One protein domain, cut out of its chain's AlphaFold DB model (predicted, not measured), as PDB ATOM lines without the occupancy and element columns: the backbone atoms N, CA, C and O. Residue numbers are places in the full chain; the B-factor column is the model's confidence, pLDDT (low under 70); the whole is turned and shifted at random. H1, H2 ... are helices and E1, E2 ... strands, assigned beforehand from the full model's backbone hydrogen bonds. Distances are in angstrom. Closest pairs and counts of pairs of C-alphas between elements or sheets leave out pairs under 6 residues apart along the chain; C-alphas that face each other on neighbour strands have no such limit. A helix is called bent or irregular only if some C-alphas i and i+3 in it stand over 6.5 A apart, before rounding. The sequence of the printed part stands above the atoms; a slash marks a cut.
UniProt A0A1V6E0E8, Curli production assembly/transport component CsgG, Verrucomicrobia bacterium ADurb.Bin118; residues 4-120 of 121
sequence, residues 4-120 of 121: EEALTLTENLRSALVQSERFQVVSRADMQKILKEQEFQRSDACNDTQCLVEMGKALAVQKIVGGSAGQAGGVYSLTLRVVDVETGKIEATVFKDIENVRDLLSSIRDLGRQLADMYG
ATOM      1  N   GLU A   4      -9.064 -22.175   4.697       87.06
ATOM      2  CA  GLU A   4     -10.476 -21.829   4.542       87.06
ATOM      3  C   GLU A   4     -11.293 -22.227   5.776       87.06
ATOM      4  O   GLU A   4     -12.023 -21.400   6.311       87.06
ATOM      5  N   GLU A   5     -11.077 -23.434   6.310       86.06
ATOM      6  CA  GLU A   5     -11.723 -23.891   7.548       86.06
ATOM      7  C   GLU A   5     -11.387 -22.967   8.725       86.06
ATOM      8  O   GLU A   5     -12.281 -22.525   9.444       86.06
ATOM      9  N   ALA A   6     -10.109 -22.610   8.891       86.19
ATOM     10  CA  ALA A   6      -9.671 -21.696   9.946       86.19
ATOM     11  C   ALA A   6     -10.333 -20.311   9.832       86.19
ATOM     12  O   ALA A   6     -10.749 -19.724  10.838       86.19
ATOM     13  N   LEU A   7     -10.459 -19.794   8.605       88.56
ATOM     14  CA  LEU A   7     -11.154 -18.536   8.335       88.56
ATOM     15  C   LEU A   7     -12.635 -18.638   8.705       88.56
ATOM     16  O   LEU A   7     -13.130 -17.778   9.429       88.56
ATOM     17  N   THR A   8     -13.331 -19.697   8.290       92.69
ATOM     18  CA  THR A   8     -14.744 -19.906   8.638       92.69
ATOM     19  C   THR A   8     -14.959 -19.995  10.149       92.69
ATOM     20  O   THR A   8     -15.902 -19.399  10.669       92.69
ATOM     21  N   LEU A   9     -14.081 -20.690  10.877       92.88
ATOM     22  CA  LEU A   9     -14.149 -20.753  12.341       92.88
ATOM     23  C   LEU A   9     -13.996 -19.368  12.973       92.88
ATOM     24  O   LEU A   9     -14.779 -18.999  13.848       92.88
ATOM     25  N   THR A  10     -13.034 -18.583  12.490       91.69
ATOM     26  CA  THR A  10     -12.773 -17.228  12.990       91.69
ATOM     27  C   THR A  10     -13.953 -16.291  12.715       91.69
ATOM     28  O   THR A  10     -14.359 -15.532  13.594       91.69
ATOM     29  N   GLU A  11     -14.572 -16.374  11.534       92.94
ATOM     30  CA  GLU A  11     -15.762 -15.582  11.196       92.94
ATOM     31  C   GLU A  11     -16.988 -15.965  12.034       92.94
ATOM     32  O   GLU A  11     -17.745 -15.091  12.467       92.94
ATOM     33  N   ASN A  12     -17.173 -17.256  12.315       95.12
ATOM     34  CA  ASN A  12     -18.253 -17.730  13.179       95.12
ATOM     35  C   ASN A  12     -18.057 -17.290  14.631       95.12
ATOM     36  O   ASN A  12     -19.025 -16.878  15.271       95.12
ATOM     37  N   LEU A  13     -16.820 -17.326  15.133       95.38
ATOM     38  CA  LEU A  13     -16.478 -16.780  16.443       95.38
ATOM     39  C   LEU A  13     -16.798 -15.283  16.508       95.38
ATOM     40  O   LEU A  13     -17.525 -14.846  17.396       95.38
ATOM     41  N   ARG A  14     -16.308 -14.502  15.538       94.44
ATOM     42  CA  ARG A  14     -16.563 -13.058  15.453       94.44
ATOM     43  C   ARG A  14     -18.061 -12.759  15.444       94.44
ATOM     44  O   ARG A  14     -18.516 -11.887  16.175       94.44
ATOM     45  N   SER A  15     -18.824 -13.504  14.650       95.25
ATOM     46  CA  SER A  15     -20.277 -13.350  14.557       95.25
ATOM     47  C   SER A  15     -20.974 -13.667  15.879       95.25
ATOM     48  O   SER A  15     -21.852 -12.912  16.283       95.25
ATOM     49  N   ALA A  16     -20.563 -14.728  16.582       95.44
ATOM     50  CA  ALA A  16     -21.108 -15.071  17.895       95.44
ATOM     51  C   ALA A  16     -20.833 -13.974  18.938       95.44
ATOM     52  O   ALA A  16     -21.730 -13.612  19.696       95.44
ATOM     53  N   LEU A  17     -19.627 -13.397  18.937       94.94
ATOM     54  CA  LEU A  17     -19.272 -12.295  19.836       94.94
ATOM     55  C   LEU A  17     -20.071 -11.021  19.528       94.94
ATOM     56  O   LEU A  17     -20.563 -10.385  20.454       94.94
ATOM     57  N   VAL A  18     -20.264 -10.673  18.251       94.75
ATOM     58  CA  VAL A  18     -21.104  -9.527  17.849       94.75
ATOM     59  C   VAL A  18     -22.565  -9.743  18.247       94.75
ATOM     60  O   VAL A  18     -23.171  -8.857  18.838       94.75
ATOM     61  N   GLN A  19     -23.122 -10.926  17.970       94.81
ATOM     62  CA  GLN A  19     -24.515 -11.267  18.293       94.81
ATOM     63  C   GLN A  19     -24.798 -11.302  19.795       94.81
ATOM     64  O   GLN A  19     -25.952 -11.204  20.193       94.81
ATOM     65  N   SER A  20     -23.768 -11.463  20.626       93.75
ATOM     66  CA  SER A  20     -23.935 -11.413  22.076       93.75
ATOM     67  C   SER A  20     -24.290 -10.018  22.598       93.75
ATOM     68  O   SER A  20     -24.730  -9.905  23.739       93.75
ATOM     69  N   GLU A  21     -24.036  -8.967  21.806       92.25
ATOM     70  CA  GLU A  21     -24.192  -7.553  22.186       92.25
ATOM     71  C   GLU A  21     -23.387  -7.146  23.440       92.25
ATOM     72  O   GLU A  21     -23.561  -6.055  23.978       92.25
ATOM     73  N   ARG A  22     -22.453  -7.996  23.897       92.56
ATOM     74  CA  ARG A  22     -21.583  -7.734  25.057       92.56
ATOM     75  C   ARG A  22     -20.305  -6.981  24.699       92.56
ATOM     76  O   ARG A  22     -19.643  -6.449  25.585       92.56
ATOM     77  N   PHE A  23     -19.938  -6.954  23.417       92.75
ATOM     78  CA  PHE A  23     -18.676  -6.386  22.952       92.75
ATOM     79  C   PHE A  23     -18.868  -5.498  21.730       92.75
ATOM     80  O   PHE A  23     -19.594  -5.843  20.797       92.75
ATOM     81  N   GLN A  24     -18.102  -4.410  21.678       94.44
ATOM     82  CA  GLN A  24     -17.818  -3.722  20.428       94.44
ATOM     83  C   GLN A  24     -16.648  -4.433  19.738       94.44
ATOM     84  O   GLN A  24     -15.498  -4.312  20.153       94.44
ATOM     85  N   VAL A  25     -16.949  -5.214  18.701       94.94
ATOM     86  CA  VAL A  25     -15.950  -6.028  17.998       94.94
ATOM     87  C   VAL A  25     -15.397  -5.264  16.798       94.94
ATOM     88  O   VAL A  25     -16.157  -4.810  15.943       94.94
ATOM     89  N   VAL A  26     -14.069  -5.160  16.706       93.50
ATOM     90  CA  VAL A  26     -13.386  -4.562  15.548       93.50
ATOM     91  C   VAL A  26     -13.699  -5.368  14.289       93.50
ATOM     92  O   VAL A  26     -13.658  -6.602  14.288       93.50
ATOM     93  N   SER A  27     -14.030  -4.676  13.196       90.88
ATOM     94  CA  SER A  27     -14.339  -5.348  11.937       90.88
ATOM     95  C   SER A  27     -13.089  -6.011  11.350       90.88
ATOM     96  O   SER A  27     -11.960  -5.557  11.539       90.88
ATOM     97  N   ARG A  28     -13.277  -7.087  10.575       88.31
ATOM     98  CA  ARG A  28     -12.162  -7.756   9.885       88.31
ATOM     99  C   ARG A  28     -11.407  -6.801   8.959       88.31
ATOM    100  O   ARG A  28     -10.185  -6.886   8.871       88.31
ATOM    101  N   ALA A  29     -12.131  -5.924   8.264       89.19
ATOM    102  CA  ALA A  29     -11.547  -4.968   7.331       89.19
ATOM    103  C   ALA A  29     -10.675  -3.937   8.060       89.19
ATOM    104  O   ALA A  29      -9.543  -3.703   7.642       89.19
ATOM    105  N   ASP A  30     -11.160  -3.398   9.182       90.75
ATOM    106  CA  ASP A  30     -10.403  -2.439   9.993       90.75
ATOM    107  C   ASP A  30      -9.170  -3.095  10.605       90.75
ATOM    108  O   ASP A  30      -8.072  -2.556  10.507       90.75
ATOM    109  N   MET A  31      -9.321  -4.309  11.143       89.25
ATOM    110  CA  MET A  31      -8.200  -5.084  11.664       89.25
ATOM    111  C   MET A  31      -7.124  -5.303  10.592       89.25
ATOM    112  O   MET A  31      -5.948  -5.056  10.840       89.25
ATOM    113  N   GLN A  32      -7.503  -5.711   9.377       87.25
ATOM    114  CA  GLN A  32      -6.546  -5.898   8.282       87.25
ATOM    115  C   GLN A  32      -5.873  -4.599   7.850       87.25
ATOM    116  O   GLN A  32      -4.681  -4.607   7.548       87.25
ATOM    117  N   LYS A  33      -6.626  -3.497   7.809       89.88
ATOM    118  CA  LYS A  33      -6.104  -2.178   7.462       89.88
ATOM    119  C   LYS A  33      -5.064  -1.717   8.486       89.88
ATOM    120  O   LYS A  33      -3.930  -1.451   8.103       89.88
ATOM    121  N   ILE A  34      -5.421  -1.715   9.770       89.38
ATOM    122  CA  ILE A  34      -4.555  -1.257  10.865       89.38
ATOM    123  C   ILE A  34      -3.286  -2.114  10.954       89.38
ATOM    124  O   ILE A  34      -2.177  -1.587  11.012       89.38
ATOM    125  N   LEU A  35      -3.421  -3.445  10.899       85.75
ATOM    126  CA  LEU A  35      -2.268  -4.350  10.963       85.75
ATOM    127  C   LEU A  35      -1.366  -4.244   9.725       85.75
ATOM    128  O   LEU A  35      -0.160  -4.463   9.824       85.75
ATOM    129  N   LYS A  36      -1.921  -3.902   8.554       85.56
ATOM    130  CA  LYS A  36      -1.133  -3.617   7.346       85.56
ATOM    131  C   LYS A  36      -0.346  -2.318   7.479       85.56
ATOM    132  O   LYS A  36       0.823  -2.295   7.110       85.56
ATOM    133  N   GLU A  37      -0.979  -1.265   7.986       85.75
ATOM    134  CA  GLU A  37      -0.348   0.043   8.202       85.75
ATOM    135  C   GLU A  37       0.817  -0.038   9.195       85.75
ATOM    136  O   GLU A  37       1.829   0.625   9.000       85.75
ATOM    137  N   GLN A  38       0.711  -0.897  10.211       78.75
ATOM    138  CA  GLN A  38       1.761  -1.100  11.216       78.75
ATOM    139  C   GLN A  38       2.794  -2.174  10.834       78.75
ATOM    140  O   GLN A  38       3.543  -2.631  11.691       78.75
ATOM    141  N   GLU A  39       2.816  -2.620   9.572       78.81
ATOM    142  CA  GLU A  39       3.711  -3.678   9.071       78.81
ATOM    143  C   GLU A  39       3.683  -4.979   9.905       78.81
ATOM    144  O   GLU A  39       4.597  -5.804   9.851       78.81
ATOM    145  N   PHE A  40       2.579  -5.219  10.623       74.31
ATOM    146  CA  PHE A  40       2.394  -6.365  11.520       74.31
ATOM    147  C   PHE A  40       2.324  -7.702  10.756       74.31
ATOM    148  O   PHE A  40       2.438  -8.785  11.333       74.31
ATOM    149  N   GLN A  41       2.185  -7.626   9.426       58.91
ATOM    150  CA  GLN A  41       2.074  -8.736   8.473       58.91
ATOM    151  C   GLN A  41       3.254  -9.724   8.484       58.91
ATOM    152  O   GLN A  41       3.179 -10.746   7.810       58.91
ATOM    153  N   ARG A  42       4.332  -9.438   9.228       51.09
ATOM    154  CA  ARG A  42       5.485 -10.338   9.392       51.09
ATOM    155  C   ARG A  42       5.309 -11.399  10.485       51.09
ATOM    156  O   ARG A  42       6.176 -12.254  10.619       51.09
ATOM    157  N   SER A  43       4.227 -11.361  11.266       51.94
ATOM    158  CA  SER A  43       3.950 -12.390  12.275       51.94
ATOM    159  C   SER A  43       3.188 -13.565  11.652       51.94
ATOM    160  O   SER A  43       1.957 -13.617  11.628       51.94
ATOM    161  N   ASP A  44       3.939 -14.527  11.118       52.84
ATOM    162  CA  ASP A  44       3.413 -15.847  10.777       52.84
ATOM    163  C   ASP A  44       2.866 -16.507  12.054       52.84
ATOM    164  O   ASP A  44       3.608 -17.054  12.861       52.84
ATOM    165  N   ALA A  45       1.547 -16.414  12.231       58.03
ATOM    166  CA  ALA A  45       0.775 -16.959  13.344       58.03
ATOM    167  C   ALA A  45       1.201 -16.450  14.732       58.03
ATOM    168  O   ALA A  45       2.055 -17.011  15.412       58.03
ATOM    169  N   CYS A  46       0.483 -15.435  15.202       68.62
ATOM    170  CA  CYS A  46       0.490 -15.027  16.596       68.62
ATOM    171  C   CYS A  46       0.048 -16.182  17.513       68.62
ATOM    172  O   CYS A  46      -1.142 -16.475  17.639       68.62
ATOM    173  N   ASN A  47       1.007 -16.897  18.094       68.00
ATOM    174  CA  ASN A  47       0.781 -18.161  18.796       68.00
ATOM    175  C   ASN A  47       0.999 -18.057  20.314       68.00
ATOM    176  O   ASN A  47       0.509 -18.911  21.060       68.00
ATOM    177  N   ASP A  48       1.623 -16.985  20.796       80.81
ATOM    178  CA  ASP A  48       1.794 -16.701  22.217       80.81
ATOM    179  C   ASP A  48       0.934 -15.520  22.705       80.81
ATOM    180  O   ASP A  48       0.264 -14.820  21.944       80.81
ATOM    181  N   THR A  49       0.889 -15.346  24.025       86.56
ATOM    182  CA  THR A  49       0.113 -14.275  24.662       86.56
ATOM    183  C   THR A  49       0.728 -12.899  24.405       86.56
ATOM    184  O   THR A  49      -0.009 -11.926  24.287       86.56
ATOM    185  N   GLN A  50       2.055 -12.799  24.298       87.56
ATOM    186  CA  GLN A  50       2.736 -11.516  24.118       87.56
ATOM    187  C   GLN A  50       2.411 -10.908  22.755       87.56
ATOM    188  O   GLN A  50       2.037  -9.741  22.671       87.56
ATOM    189  N   CYS A  51       2.470 -11.713  21.702       88.12
ATOM    190  CA  CYS A  51       2.078 -11.300  20.375       88.12
ATOM    191  C   CYS A  51       0.605 -10.851  20.351       88.12
ATOM    192  O   CYS A  51       0.285  -9.830  19.744       88.12
ATOM    193  N   LEU A  52      -0.297 -11.551  21.058       90.19
ATOM    194  CA  LEU A  52      -1.703 -11.137  21.143       90.19
ATOM    195  C   LEU A  52      -1.832  -9.765  21.818       90.19
ATOM    196  O   LEU A  52      -2.592  -8.918  21.355       90.19
ATOM    197  N   VAL A  53      -1.061  -9.509  22.875       92.94
ATOM    198  CA  VAL A  53      -1.017  -8.198  23.535       92.94
ATOM    199  C   VAL A  53      -0.530  -7.110  22.576       92.94
ATOM    200  O   VAL A  53      -1.139  -6.044  22.506       92.94
ATOM    201  N   GLU A  54       0.529  -7.361  21.809       90.75
ATOM    202  CA  GLU A  54       1.048  -6.411  20.816       90.75
ATOM    203  C   GLU A  54       0.021  -6.122  19.712       90.75
ATOM    204  O   GLU A  54      -0.230  -4.957  19.397       90.75
ATOM    205  N   MET A  55      -0.658  -7.156  19.203       91.06
ATOM    206  CA  MET A  55      -1.782  -7.002  18.273       91.06
ATOM    207  C   MET A  55      -2.912  -6.173  18.880       91.06
ATOM    208  O   MET A  55      -3.454  -5.286  18.224       91.06
ATOM    209  N   GLY A  56      -3.276  -6.447  20.132       92.56
ATOM    210  CA  GLY A  56      -4.336  -5.731  20.833       92.56
ATOM    211  C   GLY A  56      -4.021  -4.244  20.987       92.56
ATOM    212  O   GLY A  56      -4.882  -3.400  20.737       92.56
ATOM    213  N   LYS A  57      -2.763  -3.917  21.309       93.19
ATOM    214  CA  LYS A  57      -2.267  -2.535  21.381       93.19
ATOM    215  C   LYS A  57      -2.329  -1.851  20.021       93.19
ATOM    216  O   LYS A  57      -2.843  -0.739  19.933       93.19
ATOM    217  N   ALA A  58      -1.870  -2.524  18.965       91.38
ATOM    218  CA  ALA A  58      -1.925  -2.007  17.600       91.38
ATOM    219  C   ALA A  58      -3.366  -1.694  17.163       91.38
ATOM    220  O   ALA A  58      -3.613  -0.672  16.528       91.38
ATOM    221  N   LEU A  59      -4.314  -2.552  17.543       92.38
ATOM    222  CA  LEU A  59      -5.741  -2.419  17.241       92.38
ATOM    223  C   LEU A  59      -6.496  -1.475  18.190       92.38
ATOM    224  O   LEU A  59      -7.691  -1.270  17.991       92.38
ATOM    225  N   ALA A  60      -5.825  -0.914  19.203       93.69
ATOM    226  CA  ALA A  60      -6.416  -0.070  20.242       93.69
ATOM    227  C   ALA A  60      -7.636  -0.710  20.943       93.69
ATOM    228  O   ALA A  60      -8.629  -0.040  21.229       93.69
ATOM    229  N   VAL A  61      -7.567  -2.017  21.226       96.12
ATOM    230  CA  VAL A  61      -8.624  -2.760  21.936       96.12
ATOM    231  C   VAL A  61      -8.244  -3.030  23.390       96.12
ATOM    232  O   VAL A  61      -7.077  -3.203  23.723       96.12
ATOM    233  N   GLN A  62      -9.250  -3.113  24.262       96.75
ATOM    234  CA  GLN A  62      -9.050  -3.446  25.681       96.75
ATOM    235  C   GLN A  62      -8.761  -4.937  25.889       96.75
ATOM    236  O   GLN A  62      -8.025  -5.328  26.790       96.75
ATOM    237  N   LYS A  63      -9.371  -5.781  25.052       96.00
ATOM    238  CA  LYS A  63      -9.286  -7.238  25.124       96.00
ATOM    239  C   LYS A  63      -9.062  -7.798  23.734       96.00
ATOM    240  O   LYS A  63      -9.613  -7.280  22.761       96.00
ATOM    241  N   ILE A  64      -8.304  -8.882  23.652       94.56
ATOM    242  CA  ILE A  64      -8.106  -9.628  22.413       94.56
ATOM    243  C   ILE A  64      -8.470 -11.094  22.624       94.56
ATOM    244  O   ILE A  64      -8.116 -11.705  23.633       94.56
ATOM    245  N   VAL A  65      -9.196 -11.652  21.657       93.88
ATOM    246  CA  VAL A  65      -9.524 -13.077  21.622       93.88
ATOM    247  C   VAL A  65      -8.592 -13.751  20.631       93.88
ATOM    248  O   VAL A  65      -8.566 -13.396  19.453       93.88
ATOM    249  N   GLY A  66      -7.828 -14.722  21.112       91.12
ATOM    250  CA  GLY A  66      -6.939 -15.548  20.301       91.12
ATOM    251  C   GLY A  66      -7.142 -17.019  20.622       91.12
ATOM    252  O   GLY A  66      -7.798 -17.369  21.601       91.12
ATOM    253  N   GLY A  67      -6.580 -17.910  19.817       89.25
ATOM    254  CA  GLY A  67      -6.827 -19.330  20.004       89.25
ATOM    255  C   GLY A  67      -6.101 -20.216  19.016       89.25
ATOM    256  O   GLY A  67      -5.330 -19.749  18.180       89.25
ATOM    257  N   SER A  68      -6.367 -21.507  19.129       89.06
ATOM    258  CA  SER A  68      -5.857 -22.527  18.227       89.06
ATOM    259  C   SER A  68      -6.967 -23.503  17.858       89.06
ATOM    260  O   SER A  68      -7.900 -23.755  18.622       89.06
ATOM    261  N   ALA A  69      -6.857 -24.042  16.650       90.38
ATOM    262  CA  ALA A  69      -7.680 -25.133  16.168       90.38
ATOM    263  C   ALA A  69      -6.740 -26.188  15.582       90.38
ATOM    264  O   ALA A  69      -5.896 -25.875  14.738       90.38
ATOM    265  N   GLY A  70      -6.850 -27.421  16.061       89.44
ATOM    266  CA  GLY A  70      -5.951 -28.511  15.698       89.44
ATOM    267  C   GLY A  70      -6.668 -29.851  15.651       89.44
ATOM    268  O   GLY A  70      -7.830 -29.954  16.030       89.44
ATOM    269  N   GLN A  71      -5.969 -30.877  15.173       90.69
ATOM    270  CA  GLN A  71      -6.462 -32.250  15.169       90.69
ATOM    271  C   GLN A  71      -5.381 -33.176  15.722       90.69
ATOM    272  O   GLN A  71      -4.231 -33.107  15.288       90.69
ATOM    273  N   ALA A  72      -5.754 -34.052  16.650       87.50
ATOM    274  CA  ALA A  72      -4.884 -35.068  17.227       87.50
ATOM    275  C   ALA A  72      -5.671 -36.371  17.406       87.50
ATOM    276  O   ALA A  72      -6.761 -36.372  17.967       87.50
ATOM    277  N   GLY A  73      -5.145 -37.488  16.892       88.25
ATOM    278  CA  GLY A  73      -5.776 -38.805  17.072       88.25
ATOM    279  C   GLY A  73      -7.196 -38.927  16.501       88.25
ATOM    280  O   GLY A  73      -7.996 -39.689  17.024       88.25
ATOM    281  N   GLY A  74      -7.529 -38.156  15.458       89.25
ATOM    282  CA  GLY A  74      -8.878 -38.115  14.878       89.25
ATOM    283  C   GLY A  74      -9.839 -37.137  15.564       89.25
ATOM    284  O   GLY A  74     -10.881 -36.838  14.993       89.25
ATOM    285  N   VAL A  75      -9.461 -36.569  16.709       93.25
ATOM    286  CA  VAL A  75     -10.249 -35.585  17.458       93.25
ATOM    287  C   VAL A  75      -9.791 -34.176  17.094       93.25
ATOM    288  O   VAL A  75      -8.592 -33.889  17.067       93.25
ATOM    289  N   TYR A  76     -10.736 -33.288  16.802       93.56
ATOM    290  CA  TYR A  76     -10.471 -31.863  16.639       93.56
ATOM    291  C   TYR A  76     -10.517 -31.173  17.994       93.56
ATOM    292  O   TYR A  76     -11.430 -31.417  18.770       93.56
ATOM    293  N   SER A  77      -9.578 -30.272  18.255       93.69
ATOM    294  CA  SER A  77      -9.569 -29.454  19.463       93.69
ATOM    295  C   SER A  77      -9.620 -27.982  19.083       93.69
ATOM    296  O   SER A  77      -8.837 -27.518  18.248       93.69
ATOM    297  N   LEU A  78     -10.567 -27.257  19.675       94.56
ATOM    298  CA  LEU A  78     -10.685 -25.806  19.587       94.56
ATOM    299  C   LEU A  78     -10.355 -25.216  20.950       94.56
ATOM    300  O   LEU A  78     -10.955 -25.614  21.941       94.56
ATOM    301  N   THR A  79      -9.451 -24.243  20.999       93.31
ATOM    302  CA  THR A  79      -9.124 -23.491  22.214       93.31
ATOM    303  C   THR A  79      -9.225 -22.004  21.929       93.31
ATOM    304  O   THR A  79      -8.656 -21.524  20.950       93.31
ATOM    305  N   LEU A  80      -9.905 -21.265  22.801       94.44
ATOM    306  CA  LEU A  80      -9.995 -19.810  22.777       94.44
ATOM    307  C   LEU A  80      -9.559 -19.244  24.123       94.44
ATOM    308  O   LEU A  80      -9.867 -19.805  25.171       94.44
ATOM    309  N   ARG A  81      -8.884 -18.100  24.084       93.25
ATOM    310  CA  ARG A  81      -8.454 -17.337  25.255       93.25
ATOM    311  C   ARG A  81      -8.778 -15.862  25.079       93.25
ATOM    312  O   ARG A  81      -8.629 -15.328  23.979       93.25
ATOM    313  N   VAL A  82      -9.169 -15.217  26.171       95.31
ATOM    314  CA  VAL A  82      -9.269 -13.758  26.264       95.31
ATOM    315  C   VAL A  82      -8.061 -13.251  27.004       95.31
ATOM    316  O   VAL A  82      -7.742 -13.737  28.089       95.31
ATOM    317  N   VAL A  83      -7.398 -12.279  26.403       95.81
ATOM    318  CA  VAL A  83      -6.248 -11.613  26.989       95.81
ATOM    319  C   VAL A  83      -6.616 -10.160  27.224       95.81
ATOM    320  O   VAL A  83      -7.070  -9.474  26.304       95.81
ATOM    321  N   ASP A  84      -6.417  -9.706  28.454       97.06
ATOM    322  CA  ASP A  84      -6.449  -8.291  28.788       97.06
ATOM    323  C   ASP A  84      -5.183  -7.628  28.228       97.06
ATOM    324  O   ASP A  84      -4.058  -8.046  28.513       97.06
ATOM    325  N   VAL A  85      -5.365  -6.631  27.364       96.50
ATOM    326  CA  VAL A  85      -4.271  -6.040  26.577       96.50
ATOM    327  C   VAL A  85      -3.376  -5.140  27.431       96.50
ATOM    328  O   VAL A  85      -2.185  -4.999  27.146       96.50
ATOM    329  N   GLU A  86      -3.927  -4.541  28.484       96.69
ATOM    330  CA  GLU A  86      -3.194  -3.653  29.384       96.69
ATOM    331  C   GLU A  86      -2.238  -4.444  30.286       96.69
ATOM    332  O   GLU A  86      -1.052  -4.127  30.389       96.69
ATOM    333  N   THR A  87      -2.744  -5.511  30.901       96.75
ATOM    334  CA  THR A  87      -2.025  -6.318  31.895       96.75
ATOM    335  C   THR A  87      -1.314  -7.533  31.304       96.75
ATOM    336  O   THR A  87      -0.454  -8.118  31.962       96.75
ATOM    337  N   GLY A  88      -1.685  -7.948  30.091       94.69
ATOM    338  CA  GLY A  88      -1.191  -9.159  29.435       94.69
ATOM    339  C   GLY A  88      -1.680 -10.467  30.059       94.69
ATOM    340  O   GLY A  88      -1.166 -11.538  29.731       94.69
ATOM    341  N   LYS A  89      -2.651 -10.407  30.974       96.00
ATOM    342  CA  LYS A  89      -3.179 -11.588  31.660       96.00
ATOM    343  C   LYS A  89      -4.225 -12.291  30.802       96.00
ATOM    344  O   LYS A  89      -5.060 -11.654  30.168       96.00
ATOM    345  N   ILE A  90      -4.200 -13.622  30.834       95.19
ATOM    346  CA  ILE A  90      -5.294 -14.436  30.304       95.19
ATOM    347  C   ILE A  90      -6.440 -14.371  31.317       95.19
ATOM    348  O   ILE A  90      -6.300 -14.864  32.434       95.19
ATOM    349  N   GLU A  91      -7.549 -13.749  30.935       95.38
ATOM    350  CA  GLU A  91      -8.735 -13.613  31.788       95.38
ATOM    351  C   GLU A  91      -9.618 -14.861  31.742       95.38
ATOM    352  O   GLU A  91     -10.212 -15.248  32.746       95.38
ATOM    353  N   ALA A  92      -9.700 -15.497  30.574       94.25
ATOM    354  CA  ALA A  92     -10.544 -16.658  30.356       94.25
ATOM    355  C   ALA A  92      -9.946 -17.581  29.296       94.25
ATOM    356  O   ALA A  92      -9.367 -17.112  28.317       94.25
ATOM    357  N   THR A  93     -10.164 -18.884  29.468       94.50
ATOM    358  CA  THR A  93      -9.844 -19.918  28.480       94.50
ATOM    359  C   THR A  93     -11.017 -20.882  28.386       94.50
ATOM    360  O   THR A  93     -11.472 -21.404  29.401       94.50
ATOM    361  N   VAL A  94     -11.487 -21.139  27.169       95.75
ATOM    362  CA  VAL A  94     -12.497 -22.161  26.873       95.75
ATOM    363  C   VAL A  94     -11.964 -23.083  25.789       95.75
ATOM    364  O   VAL A  94     -11.243 -22.647  24.890       95.75
ATOM    365  N   PHE A  95     -12.305 -24.363  25.864       95.19
ATOM    366  CA  PHE A  95     -11.905 -25.330  24.851       95.19
ATOM    367  C   PHE A  95     -12.974 -26.398  24.656       95.19
ATOM    368  O   PHE A  95     -13.842 -26.591  25.511       95.19
ATOM    369  N   LYS A  96     -12.921 -27.077  23.511       96.06
ATOM    370  CA  LYS A  96     -13.792 -28.207  23.207       96.06
ATOM    371  C   LYS A  96     -13.090 -29.186  22.279       96.06
ATOM    372  O   LYS A  96     -12.589 -28.785  21.227       96.06
ATOM    373  N   ASP A  97     -13.132 -30.452  22.671       95.75
ATOM    374  CA  ASP A  97     -12.707 -31.579  21.851       95.75
ATOM    375  C   ASP A  97     -13.916 -32.164  21.113       95.75
ATOM    376  O   ASP A  97     -15.029 -32.232  21.640       95.75
ATOM    377  N   ILE A  98     -13.715 -32.490  19.840       95.75
ATOM    378  CA  ILE A  98     -14.769 -32.715  18.857       95.75
ATOM    379  C   ILE A  98     -14.383 -33.935  18.024       95.75
ATOM    380  O   ILE A  98     -13.464 -33.888  17.208       95.75
ATOM    381  N   GLU A  99     -15.100 -35.036  18.218       93.50
ATOM    382  CA  GLU A  99     -14.860 -36.280  17.477       93.50
ATOM    383  C   GLU A  99     -15.398 -36.207  16.043       93.50
ATOM    384  O   GLU A  99     -14.804 -36.744  15.110       93.50
ATOM    385  N   ASN A 100     -16.520 -35.508  15.848       92.56
ATOM    386  CA  ASN A 100     -17.160 -35.374  14.549       92.56
ATOM    387  C   ASN A 100     -16.918 -33.984  13.959       92.56
ATOM    388  O   ASN A 100     -17.436 -32.983  14.447       92.56
ATOM    389  N   VAL A 101     -16.194 -33.928  12.840       87.06
ATOM    390  CA  VAL A 101     -15.875 -32.679  12.126       87.06
ATOM    391  C   VAL A 101     -17.109 -31.830  11.787       87.06
ATOM    392  O   VAL A 101     -17.019 -30.606  11.709       87.06
ATOM    393  N   ARG A 102     -18.287 -32.446  11.627       89.38
ATOM    394  CA  ARG A 102     -19.539 -31.723  11.349       89.38
ATOM    395  C   ARG A 102     -19.951 -30.798  12.497       89.38
ATOM    396  O   ARG A 102     -20.595 -29.780  12.250       89.38
ATOM    397  N   ASP A 103     -19.518 -31.103  13.717       93.56
ATOM    398  CA  ASP A 103     -19.827 -30.330  14.919       93.56
ATOM    399  C   ASP A 103     -18.834 -29.185  15.163       93.56
ATOM    400  O   ASP A 103     -18.983 -28.416  16.114       93.56
ATOM    401  N   LEU A 104     -17.820 -29.021  14.307       91.81
ATOM    402  CA  LEU A 104     -16.790 -27.991  14.463       91.81
ATOM    403  C   LEU A 104     -17.392 -26.576  14.404       91.81
ATOM    404  O   LEU A 104     -17.082 -25.713  15.228       91.81
ATOM    405  N   LEU A 105     -18.320 -26.352  13.467       92.69
ATOM    406  CA  LEU A 105     -18.956 -25.050  13.255       92.69
ATOM    407  C   LEU A 105     -19.986 -24.692  14.338       92.69
ATOM    408  O   LEU A 105     -20.165 -23.516  14.652       92.69
ATOM    409  N   SER A 106     -20.716 -25.665  14.890       94.88
ATOM    410  CA  SER A 106     -21.577 -25.429  16.060       94.88
ATOM    411  C   SER A 106     -20.727 -25.176  17.301       94.88
ATOM    412  O   SER A 106     -20.952 -24.192  17.997       94.88
ATOM    413  N   SER A 107     -19.676 -25.969  17.501       95.81
ATOM    414  CA  SER A 107     -18.801 -25.873  18.668       95.81
ATOM    415  C   SER A 107     -18.091 -24.529  18.791       95.81
ATOM    416  O   SER A 107     -18.057 -23.975  19.885       95.81
ATOM    417  N   ILE A 108     -17.581 -23.946  17.699       96.12
ATOM    418  CA  ILE A 108     -16.952 -22.615  17.774       96.12
ATOM    419  C   ILE A 108     -17.953 -21.506  18.143       96.12
ATOM    420  O   ILE A 108     -17.605 -20.567  18.856       96.12
ATOM    421  N   ARG A 109     -19.214 -21.627  17.702       95.62
ATOM    422  CA  ARG A 109     -20.286 -20.686  18.066       95.62
ATOM    423  C   ARG A 109     -20.674 -20.838  19.532       95.62
ATOM    424  O   ARG A 109     -20.889 -19.836  20.207       95.62
ATOM    425  N   ASP A 110     -20.734 -22.071  20.028       95.81
ATOM    426  CA  ASP A 110     -20.993 -22.360  21.440       95.81
ATOM    427  C   ASP A 110     -19.897 -21.783  22.333       95.81
ATOM    428  O   ASP A 110     -20.209 -21.092  23.298       95.81
ATOM    429  N   LEU A 111     -18.627 -21.986  21.969       96.56
ATOM    430  CA  LEU A 111     -17.492 -21.413  22.695       96.56
ATOM    431  C   LEU A 111     -17.523 -19.881  22.677       96.56
ATOM    432  O   LEU A 111     -17.279 -19.264  23.708       96.56
ATOM    433  N   GLY A 112     -17.864 -19.262  21.541       95.31
ATOM    434  CA  GLY A 112     -18.030 -17.809  21.446       95.31
ATOM    435  C   GLY A 112     -19.133 -17.267  22.363       95.31
ATOM    436  O   GLY A 112     -18.928 -16.259  23.035       95.31
ATOM    437  N   ARG A 113     -20.279 -17.958  22.444       94.31
ATOM    438  CA  ARG A 113     -21.377 -17.604  23.361       94.31
ATOM    439  C   ARG A 113     -20.989 -17.787  24.822       94.31
ATOM    440  O   ARG A 113     -21.151 -16.862  25.605       94.31
ATOM    441  N   GLN A 114     -20.394 -18.930  25.159       94.94
ATOM    442  CA  GLN A 114     -19.885 -19.202  26.502       94.94
ATOM    443  C   GLN A 114     -18.874 -18.138  26.939       94.94
ATOM    444  O   GLN A 114     -18.899 -17.692  28.084       94.94
ATOM    445  N   LEU A 115     -18.007 -17.709  26.017       93.88
ATOM    446  CA  LEU A 115     -17.093 -16.602  26.241       93.88
ATOM    447  C   LEU A 115     -17.827 -15.310  26.570       93.88
ATOM    448  O   LEU A 115     -17.517 -14.685  27.577       93.88
ATOM    449  N   ALA A 116     -18.808 -14.930  25.757       92.81
ATOM    450  CA  ALA A 116     -19.578 -13.716  25.983       92.81
ATOM    451  C   ALA A 116     -20.357 -13.727  27.306       92.81
ATOM    452  O   ALA A 116     -20.387 -12.714  28.003       92.81
ATOM    453  N   ASP A 117     -20.927 -14.869  27.688       92.19
ATOM    454  CA  ASP A 117     -21.696 -15.015  28.927       92.19
ATOM    455  C   ASP A 117     -20.849 -14.763  30.184       92.19
ATOM    456  O   ASP A 117     -21.368 -14.268  31.188       92.19
ATOM    457  N   MET A 118     -19.538 -15.029  30.135       90.81
ATOM    458  CA  MET A 118     -18.623 -14.729  31.246       90.81
ATOM    459  C   MET A 118     -18.462 -13.226  31.506       90.81
ATOM    460  O   MET A 118     -18.219 -12.835  32.645       90.81
ATOM    461  N   TYR A 119     -18.649 -12.383  30.488       86.69
ATOM    462  CA  TYR A 119     -18.576 -10.917  30.592       86.69
ATOM    463  C   TYR A 119     -19.956 -10.277  30.760       86.69
ATOM    464  O   TYR A 119     -20.123  -9.070  30.603       86.69
ATOM    465  N   GLY A 120     -20.963 -11.104  31.039       71.56
ATOM    466  CA  GLY A 120     -22.355 -10.712  31.010       71.56
ATOM    467  C   GLY A 120     -23.020 -10.423  32.356       71.56
ATOM    468  O   GLY A 120     -24.251 -10.322  32.375       71.56
TER     469      GLY A 120
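Overview. This is residues 4 to 120 of the 121 residues of the protein "Curli production assembly/transport component CsgG" of Verrucomicrobia bacterium ADurb.Bin118 (UniProt A0A1V6E0E8). A twisted sheet of three long strands, E1, E2 and E3, has two helices side by side over one face, H4 over E2 and E3 and H1 over E1, while H3 covers one end of the opposite face, near Ile 64 and Val 83. H2 sits off the sheet, farthest of the elements from the mean of the C-alphas. The printed part has 117 residues with four named helices and three named strands, in the order H1 H2 H3 E1 E2 E3 H4; the class is mixed, helices and strands. The antiparallel sheet, order E1 E2 E3, is a meander, each strand the antiparallel neighbour of the one before, and with helices on both faces it makes three layers. The whole is compact, with a radius of gyration of the C-alphas of 14.1 A, and spans 39 by 33 by 26 A.

Arrangement. Start with H1, residues 4 to 19, which touches H4, residues 101 to 118; their closest C-alphas, of Leu 13 and Gly 112, are 5.3 A apart. They run the same way at a shallow tilt of 32 degrees, only just short of steep. Next, H2, residues 28 to 37, only just touches H3, residues 49 to 58, with 3 pairs of C-alphas within 8 A, the closest those of Leu 35 and Ala 58 at 7.0 A. Then look at the hairpin of E1, residues 63 to 72, and E2, residues 75 to 84, where N 68 and O 79 are 2.9 A apart, within hydrogen-bond range. In the next hairpin, E2 and E3, residues 90 to 98, N 80 and O 94 are 2.8 A apart, also within range. H4 has a height over the sheet of 9.1 A and runs along the strands, at 23 degrees to E2 on the local plane. H3 is on the opposite face at a height over the sheet of 8.3 A; the closest C-alphas of H3 and E1, of Gly 56 and Ile 64, are 5.6 A apart. In H1, H2 and H3 every O i to N i+4 pair is within hydrogen-bond range; in H4, 11 of 14 are.

Along the chain. Find C-alpha 4 at (-10.476, -21.829, 4.542); from there H1 runs 22.3 A to C-alpha 19. E1 starts at C-alpha 63, (-9.286, -7.238, 25.124), and is 29.3 A long; E2 is 29.8 A and E3 23.6 A. H4 runs 26.4 A to C-alpha 118 at (-18.623, -14.729, 31.246); it is irregular, but only just, with C-alphas 102 and 105 7.0 A apart.

Size, cuts and confidence. The two C-alphas farthest apart, of Glu 37 and Gly 73, are 40.2 A from each other. The printed part has no cut. Look between H2 and H3 for the long link, 11 residues; pLDDT is under 70 at residues 41 to 47.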